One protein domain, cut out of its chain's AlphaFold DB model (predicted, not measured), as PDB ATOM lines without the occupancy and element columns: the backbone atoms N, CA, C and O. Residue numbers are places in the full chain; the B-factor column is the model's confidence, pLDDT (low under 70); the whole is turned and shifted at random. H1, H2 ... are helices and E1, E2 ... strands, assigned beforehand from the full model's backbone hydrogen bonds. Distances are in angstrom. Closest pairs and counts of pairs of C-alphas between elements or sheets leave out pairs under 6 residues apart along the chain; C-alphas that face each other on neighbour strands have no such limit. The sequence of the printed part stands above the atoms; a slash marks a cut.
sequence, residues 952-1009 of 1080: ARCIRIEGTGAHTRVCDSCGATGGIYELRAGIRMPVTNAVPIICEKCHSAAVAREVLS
ATOM      1  N   ALA A 952      22.834 -28.148   8.304       73.50
ATOM      2  CA  ALA A 952      24.073 -27.430   8.604       73.50
ATOM      3  C   ALA A 952      23.823 -25.956   8.992       73.50
ATOM      4  O   ALA A 952      24.647 -25.344   9.672       73.50
ATOM      5  N   ARG A 953      22.662 -25.397   8.621       79.81
ATOM      6  CA  ARG A 953      22.188 -24.056   9.021       79.81
ATOM      7  C   ARG A 953      21.301 -24.042  10.274       79.81
ATOM      8  O   ARG A 953      20.896 -22.957  10.696       79.81
ATOM      9  N   CYS A 954      20.959 -25.188  10.864       81.19
ATOM     10  CA  CYS A 954      20.062 -25.274  12.023       81.19
ATOM     11  C   CYS A 954      20.819 -25.149  13.358       81.19
ATOM     12  O   CYS A 954      21.396 -26.109  13.864       81.19
ATOM     13  N   ILE A 955      20.754 -23.975  13.990       80.06
ATOM     14  CA  ILE A 955      21.388 -23.727  15.294       80.06
ATOM     15  C   ILE A 955      20.411 -24.073  16.421       80.06
ATOM     16  O   ILE A 955      19.309 -23.525  16.469       80.06
ATOM     17  N   ARG A 956      20.796 -24.962  17.348       82.62
ATOM     18  CA  ARG A 956      19.965 -25.312  18.515       82.62
ATOM     19  C   ARG A 956      19.862 -24.129  19.485       82.62
ATOM     20  O   ARG A 956      20.841 -23.432  19.735       82.62
ATOM     21  N   ILE A 957      18.671 -23.917  20.032       79.12
ATOM     22  CA  ILE A 957      18.319 -22.753  20.848       79.12
ATOM     23  C   ILE A 957      18.295 -23.171  22.320       79.12
ATOM     24  O   ILE A 957      17.435 -23.951  22.733       79.12
ATOM     25  N   GLU A 958      19.209 -22.641  23.126       60.50
ATOM     26  CA  GLU A 958      19.281 -22.946  24.557       60.50
ATOM     27  C   GLU A 958      18.499 -21.912  25.383       60.50
ATOM     28  O   GLU A 958      18.747 -20.710  25.303       60.50
ATOM     29  N   GLY A 959      17.522 -22.371  26.174       58.53
ATOM     30  CA  GLY A 959      16.747 -21.510  27.071       58.53
ATOM     31  C   GLY A 959      15.362 -22.052  27.438       58.53
ATOM     32  O   GLY A 959      14.778 -22.884  26.743       58.53
ATOM     33  N   THR A 960      14.787 -21.523  28.518       50.69
ATOM     34  CA  THR A 960      13.524 -21.967  29.148       50.69
ATOM     35  C   THR A 960      12.240 -21.660  28.354       50.69
ATOM     36  O   THR A 960      11.139 -21.792  28.881       50.69
ATOM     37  N   GLY A 961      12.357 -21.280  27.076       56.69
ATOM     38  CA  GLY A 961      11.241 -21.002  26.158       56.69
ATOM     39  C   GLY A 961      11.058 -22.028  25.030       56.69
ATOM     40  O   GLY A 961      10.269 -21.792  24.121       56.69
ATOM     41  N   ALA A 962      11.792 -23.144  25.046       56.81
ATOM     42  CA  ALA A 962      11.773 -24.166  23.993       56.81
ATOM     43  C   ALA A 962      10.371 -24.756  23.713       56.81
ATOM     44  O   ALA A 962       9.996 -24.992  22.567       56.81
ATOM     45  N   HIS A 963       9.582 -24.987  24.764       58.97
ATOM     46  CA  HIS A 963       8.337 -25.765  24.691       58.97
ATOM     47  C   HIS A 963       7.136 -24.980  24.139       58.97
ATOM     48  O   HIS A 963       6.155 -25.584  23.711       58.97
ATOM     49  N   THR A 964       7.200 -23.644  24.137       65.00
ATOM     50  CA  THR A 964       6.114 -22.754  23.684       65.00
ATOM     51  C   THR A 964       6.292 -22.256  22.248       65.00
ATOM     52  O   THR A 964       5.335 -21.763  21.654       65.00
ATOM     53  N   ARG A 965       7.488 -22.405  21.664       79.69
ATOM     54  CA  ARG A 965       7.768 -22.072  20.258       79.69
ATOM     55  C   ARG A 965       7.111 -23.092  19.323       79.69
ATOM     56  O   ARG A 965       7.187 -24.296  19.570       79.69
ATOM     57  N   VAL A 966       6.502 -22.613  18.242       84.19
ATOM     58  CA  VAL A 966       5.885 -23.434  17.186       84.19
ATOM     59  C   VAL A 966       6.907 -23.708  16.078       84.19
ATOM     60  O   VAL A 966       7.763 -22.874  15.805       84.19
ATOM     61  N   CYS A 967       6.838 -24.888  15.461       86.88
ATOM     62  CA  CYS A 967       7.648 -25.260  14.307       86.88
ATOM     63  C   CYS A 967       7.067 -24.689  13.010       86.88
ATOM     64  O   CYS A 967       6.009 -25.134  12.555       86.88
ATOM     65  N   ASP A 968       7.811 -23.809  12.353       85.69
ATOM     66  CA  ASP A 968       7.450 -23.187  11.079       85.69
ATOM     67  C   ASP A 968       7.399 -24.172   9.895       85.69
ATOM     68  O   ASP A 968       6.961 -23.792   8.819       85.69
ATOM     69  N   SER A 969       7.791 -25.444  10.053       85.56
ATOM     70  CA  SER A 969       7.665 -26.472   8.995       85.56
ATOM     71  C   SER A 969       6.553 -27.508   9.237       85.56
ATOM     72  O   SER A 969       6.173 -28.240   8.322       85.56
ATOM     73  N   CYS A 970       6.007 -27.613  10.456       84.81
ATOM     74  CA  CYS A 970       4.975 -28.622  10.759       84.81
ATOM     75  C   CYS A 970       3.897 -28.216  11.776       84.81
ATOM     76  O   CYS A 970       3.054 -29.043  12.116       84.81
ATOM     77  N   GLY A 971       3.917 -26.985  12.293       80.06
ATOM     78  CA  GLY A 971       2.914 -26.464  13.229       80.06
ATOM     79  C   GLY A 971       2.948 -27.051  14.647       80.06
ATOM     80  O   GLY A 971       2.182 -26.609  15.498       80.06
ATOM     81  N   ALA A 972       3.825 -28.016  14.939       82.69
ATOM     82  CA  ALA A 972       3.962 -28.591  16.277       82.69
ATOM     83  C   ALA A 972       4.701 -27.644  17.238       82.69
ATOM     84  O   ALA A 972       5.688 -27.016  16.855       82.69
ATOM     85  N   THR A 973       4.275 -27.584  18.500       78.25
ATOM     86  CA  THR A 973       5.035 -26.932  19.578       78.25
ATOM     87  C   THR A 973       6.315 -27.709  19.913       78.25
ATOM     88  O   THR A 973       6.409 -28.916  19.675       78.25
ATOM     89  N   GLY A 974       7.325 -27.012  20.441       77.38
ATOM     90  CA  GLY A 974       8.676 -27.552  20.635       77.38
ATOM     91  C   GLY A 974       9.648 -27.197  19.504       77.38
ATOM     92  O   GLY A 974      10.452 -28.036  19.092       77.38
ATOM     93  N   GLY A 975       9.563 -25.977  18.964       83.75
ATOM     94  CA  GLY A 975      10.563 -25.418  18.050       83.75
ATOM     95  C   GLY A 975      11.860 -25.058  18.788       83.75
ATOM     96  O   GLY A 975      11.860 -24.134  19.600       83.75
ATOM     97  N   ILE A 976      12.956 -25.778  18.517       84.12
ATOM     98  CA  ILE A 976      14.225 -25.668  19.272       84.12
ATOM     99  C   ILE A 976      15.475 -25.478  18.396       84.12
ATOM    100  O   ILE A 976      16.581 -25.462  18.931       84.12
ATOM    101  N   TYR A 977      15.318 -25.335  17.081       83.31
ATOM    102  CA  TYR A 977      16.387 -24.991  16.138       83.31
ATOM    103  C   TYR A 977      15.994 -23.733  15.352       83.31
ATOM    104  O   TYR A 977      14.838 -23.604  14.963       83.31
ATOM    105  N   GLU A 978      16.926 -22.815  15.111       86.88
ATOM    106  CA  GLU A 978      16.758 -21.633  14.249       86.88
ATOM    107  C   GLU A 978      17.549 -21.836  12.949       86.88
ATOM    108  O   GLU A 978      18.754 -22.089  12.992       86.88
ATOM    109  N   LEU A 979      16.888 -21.713  11.793       80.50
ATOM    110  CA  LEU A 979      17.501 -21.918  10.475       80.50
ATOM    111  C   LEU A 979      18.184 -20.630   9.977       80.50
ATOM    112  O   LEU A 979      17.518 -19.711   9.501       80.50
ATOM    113  N   ARG A 980      19.517 -20.543  10.074       66.81
ATOM    114  CA  ARG A 980      20.284 -19.310   9.803       66.81
ATOM    115  C   ARG A 980      21.215 -19.401   8.584       66.81
ATOM    116  O   ARG A 980      22.412 -19.590   8.744       66.81
ATOM    117  N   ALA A 981      20.680 -19.152   7.385       56.66
ATOM    118  CA  ALA A 981      21.342 -18.342   6.339       56.66
ATOM    119  C   ALA A 981      20.416 -18.132   5.126       56.66
ATOM    120  O   ALA A 981      20.068 -19.092   4.436       56.66
ATOM    121  N   GLY A 982      20.050 -16.875   4.847       57.97
ATOM    122  CA  GLY A 982      19.273 -16.442   3.673       57.97
ATOM    123  C   GLY A 982      17.765 -16.733   3.722       57.97
ATOM    124  O   GLY A 982      16.971 -15.874   3.355       57.97
ATOM    125  N   ILE A 983      17.363 -17.906   4.212       61.31
ATOM    126  CA  ILE A 983      15.953 -18.324   4.270       61.31
ATOM    127  C   ILE A 983      15.206 -17.550   5.370       61.31
ATOM    128  O   ILE A 983      15.663 -17.459   6.512       61.31
ATOM    129  N   ARG A 984      14.043 -16.992   5.020       74.31
ATOM    130  CA  ARG A 984      13.155 -16.206   5.890       74.31
ATOM    131  C   ARG A 984      11.706 -16.621   5.668       74.31
ATOM    132  O   ARG A 984      11.332 -16.964   4.551       74.31
ATOM    133  N   MET A 985      10.884 -16.563   6.715       66.81
ATOM    134  CA  MET A 985       9.452 -16.859   6.588       66.81
ATOM    135  C   MET A 985       8.756 -15.794   5.714       66.81
ATOM    136  O   MET A 985       8.828 -14.618   6.081       66.81
ATOM    137  N   PRO A 986       8.059 -16.155   4.612       54.97
ATOM    138  CA  PRO A 986       7.632 -15.193   3.583       54.97
ATOM    139  C   PRO A 986       6.775 -14.023   4.082       54.97
ATOM    140  O   PRO A 986       6.882 -12.915   3.569       54.97
ATOM    141  N   VAL A 987       5.931 -14.261   5.091       58.75
ATOM    142  CA  VAL A 987       4.954 -13.277   5.594       58.75
ATOM    143  C   VAL A 987       5.469 -12.478   6.798       58.75
ATOM    144  O   VAL A 987       5.073 -11.333   6.992       58.75
ATOM    145  N   THR A 988       6.331 -13.065   7.634       67.31
ATOM    146  CA  THR A 988       6.790 -12.447   8.895       67.31
ATOM    147  C   THR A 988       8.228 -11.938   8.842       67.31
ATOM    148  O   THR A 988       8.656 -11.247   9.762       67.31
ATOM    149  N   ASN A 989       8.991 -12.312   7.807       66.75
ATOM    150  CA  ASN A 989      10.439 -12.114   7.695       66.75
ATOM    151  C   ASN A 989      11.235 -12.621   8.926       66.75
ATOM    152  O   ASN A 989      12.367 -12.207   9.190       66.75
ATOM    153  N   ALA A 990      10.645 -13.535   9.704       74.94
ATOM    154  CA  ALA A 990      11.280 -14.156  10.856       74.94
ATOM    155  C   ALA A 990      12.315 -15.208  10.420       74.94
ATOM    156  O   ALA A 990      12.257 -15.741   9.308       74.94
ATOM    157  N   VAL A 991      13.253 -15.515  11.318       81.06
ATOM    158  CA  VAL A 991      14.122 -16.695  11.201       81.06
ATOM    159  C   VAL A 991      13.252 -17.936  11.449       81.06
ATOM    160  O   VAL A 991      12.636 -17.990  12.515       81.06
ATOM    161  N   PRO A 992      13.172 -18.911  10.520       86.19
ATOM    162  CA  PRO A 992      12.328 -20.087  10.708       86.19
ATOM    163  C   PRO A 992      12.770 -20.923  11.915       86.19
ATOM    164  O   PRO A 992      13.952 -21.266  12.042       86.19
ATOM    165  N   ILE A 993      11.819 -21.279  12.779       88.00
ATOM    166  CA  ILE A 993      12.039 -22.125  13.953       88.00
ATOM    167  C   ILE A 993      11.588 -23.554  13.642       88.00
ATOM    168  O   ILE A 993      10.449 -23.802  13.255       88.00
ATOM    169  N   ILE A 994      12.472 -24.526  13.841       89.50
ATOM    170  CA  ILE A 994      12.276 -25.934  13.489       89.50
ATOM    171  C   ILE A 994      12.254 -26.793  14.765       89.50
ATOM    172  O   ILE A 994      13.065 -26.614  15.678       89.50
ATOM    173  N   CYS A 995      11.314 -27.738  14.866       88.06
ATOM    174  CA  CYS A 995      11.289 -28.710  15.963       88.06
ATOM    175  C   CYS A 995      12.252 -29.876  15.719       88.06
ATOM    176  O   CYS A 995      12.582 -30.212  14.582       88.06
ATOM    177  N   GLU A 996      12.645 -30.549  16.799       84.88
ATOM    178  CA  GLU A 996      13.626 -31.639  16.771       84.88
ATOM    179  C   GLU A 996      13.263 -32.770  15.794       84.88
ATOM    180  O   GLU A 996      14.132 -33.278  15.095       84.88
ATOM    181  N   LYS A 997      11.971 -33.094  15.636       85.19
ATOM    182  CA  LYS A 997      11.512 -34.097  14.656       85.19
ATOM    183  C   LYS A 997      11.723 -33.664  13.201       85.19
ATOM    184  O   LYS A 997      12.070 -34.496  12.368       85.19
ATOM    185  N   CYS A 998      11.517 -32.386  12.882       84.94
ATOM    186  CA  CYS A 998      11.738 -31.857  11.534       84.94
ATOM    187  C   CYS A 998      13.229 -31.662  11.240       84.94
ATOM    188  O   CYS A 998      13.665 -31.981  10.137       84.94
ATOM    189  N   HIS A 999      14.007 -31.225  12.234       84.38
ATOM    190  CA  HIS A 999      15.460 -31.145  12.133       84.38
ATOM    191  C   HIS A 999      16.076 -32.530  11.893       84.38
ATOM    192  O   HIS A 999      16.726 -32.736  10.873       84.38
ATOM    193  N   SER A1000      15.789 -33.519  12.746       79.69
ATOM    194  CA  SER A1000      16.338 -34.874  12.607       79.69
ATOM    195  C   SER A1000      15.890 -35.589  11.326       79.69
ATOM    196  O   SER A1000      16.641 -36.399  10.789       79.69
ATOM    197  N   ALA A1001      14.708 -35.273  10.781       80.50
ATOM    198  CA  ALA A1001      14.282 -35.773   9.471       80.50
ATOM    199  C   ALA A1001      15.070 -35.139   8.306       80.50
ATOM    200  O   ALA A1001      15.375 -35.824   7.328       80.50
ATOM    201  N   ALA A1002      15.425 -33.854   8.406       81.50
ATOM    202  CA  ALA A1002      16.301 -33.195   7.442       81.50
ATOM    203  C   ALA A1002      17.744 -33.723   7.545       81.50
ATOM    204  O   ALA A1002      18.317 -34.080   6.519       81.50
ATOM    205  N   VAL A1003      18.273 -33.883   8.770       76.25
ATOM    206  CA  VAL A1003      19.566 -34.539   9.050       76.25
ATOM    207  C   VAL A1003      19.598 -35.924   8.415       76.25
ATOM    208  O   VAL A1003      20.518 -36.224   7.667       76.25
ATOM    209  N   ALA A1004      18.585 -36.764   8.653       74.56
ATOM    210  CA  ALA A1004      18.538 -38.109   8.087       74.56
ATOM    211  C   ALA A1004      18.566 -38.093   6.548       74.56
ATOM    212  O   ALA A1004      19.327 -38.849   5.951       74.56
ATOM    213  N   ARG A1005      17.797 -37.206   5.897       80.44
ATOM    214  CA  ARG A1005      17.802 -37.055   4.431       80.44
ATOM    215  C   ARG A1005      19.170 -36.636   3.893       80.44
ATOM    216  O   ARG A1005      19.613 -37.186   2.890       80.44
ATOM    217  N   GLU A1006      19.811 -35.654   4.517       76.31
ATOM    218  CA  GLU A1006      21.097 -35.130   4.055       76.31
ATOM    219  C   GLU A1006      22.234 -36.119   4.330       76.31
ATOM    220  O   GLU A1006      22.998 -36.453   3.432       76.31
ATOM    221  N   VAL A1007      22.273 -36.722   5.521       72.00
ATOM    222  CA  VAL A1007      23.207 -37.810   5.843       72.00
ATOM    223  C   VAL A1007      23.066 -38.976   4.857       72.00
ATOM    224  O   VAL A1007      24.079 -39.575   4.502       72.00
ATOM    225  N   LEU A1008      21.852 -39.269   4.364       68.25
ATOM    226  CA  LEU A1008      21.587 -40.291   3.344       68.25
ATOM    227  C   LEU A1008      22.064 -39.935   1.919       68.25
ATOM    228  O   LEU A1008      22.210 -40.865   1.120       68.25
ATOM    229  N   SER A1009      22.314 -38.661   1.587       72.75
ATOM    230  CA  SER A1009      22.757 -38.256   0.240       72.75
ATOM    231  C   SER A1009      24.266 -38.426   0.029       72.75
ATOM    232  O   SER A1009      24.681 -38.821  -1.062       72.75
TER     233      SER A1009
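AT A GLANCE: This is residues 952 to 1009 of the 1080 residues of an uncharacterized protein of Methanospirillum hungatei JF-1 (strain ATCC 27890 / DSM 864 / NBRC 100397 / JF-1) (UniProt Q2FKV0). A small sheet of three short strands, joined by two long loops, leads straight into one helix, H1, whose residues 996 to 1003 pack over the sheet. The 58 printed residues hold E1, E2, E3, H1 in that order; the strands form a meander, each the antiparallel neighbour of the one before. The class is mixed, with under half the residues in named elements; the whole is compact, radius of gyration of the C-alphas 11.2 A, spans 31 by 24 by 19 A.

IN THESE COORDINATES: Find C-alpha 954 at (20.062, -25.274, 12.023), where E1 runs to 956, 6.5 A. E2 is residues 975 to 979, 10.9 A; E3 is 993 to 995, 6.9 A. H1 runs from 996 to C-alpha 1009 at (22.757, -38.256, 0.240), 20.0 A.

HOW THE PARTS SIT: In the hairpin E1 and E2, look for N 978 and O 955, 2.8 A; in the hairpin E2 and E3, N 994 and O 977, 2.8 A. H1 is on the sheet at a height of 12.6 A, over E2 and only just E1 with 3 C-alphas, along the strands at 17 degrees to E2 on the local plane; the closest C-alphas of E2 and H1, Ile 976 and Glu 996, are 6.5 A apart. Every O i to N i+4 pair in H1 is within hydrogen-bond range.

THE WHOLE: The farthest C-alphas, Thr 960 and Ser 1009, are 34.4 A apart. The printed part has no cut; the links E1 to E2 and E2 to E3 are long. Look for pLDDT under 70 at residues 958 to 964, 980 to 983, 985 to 989 and 1008.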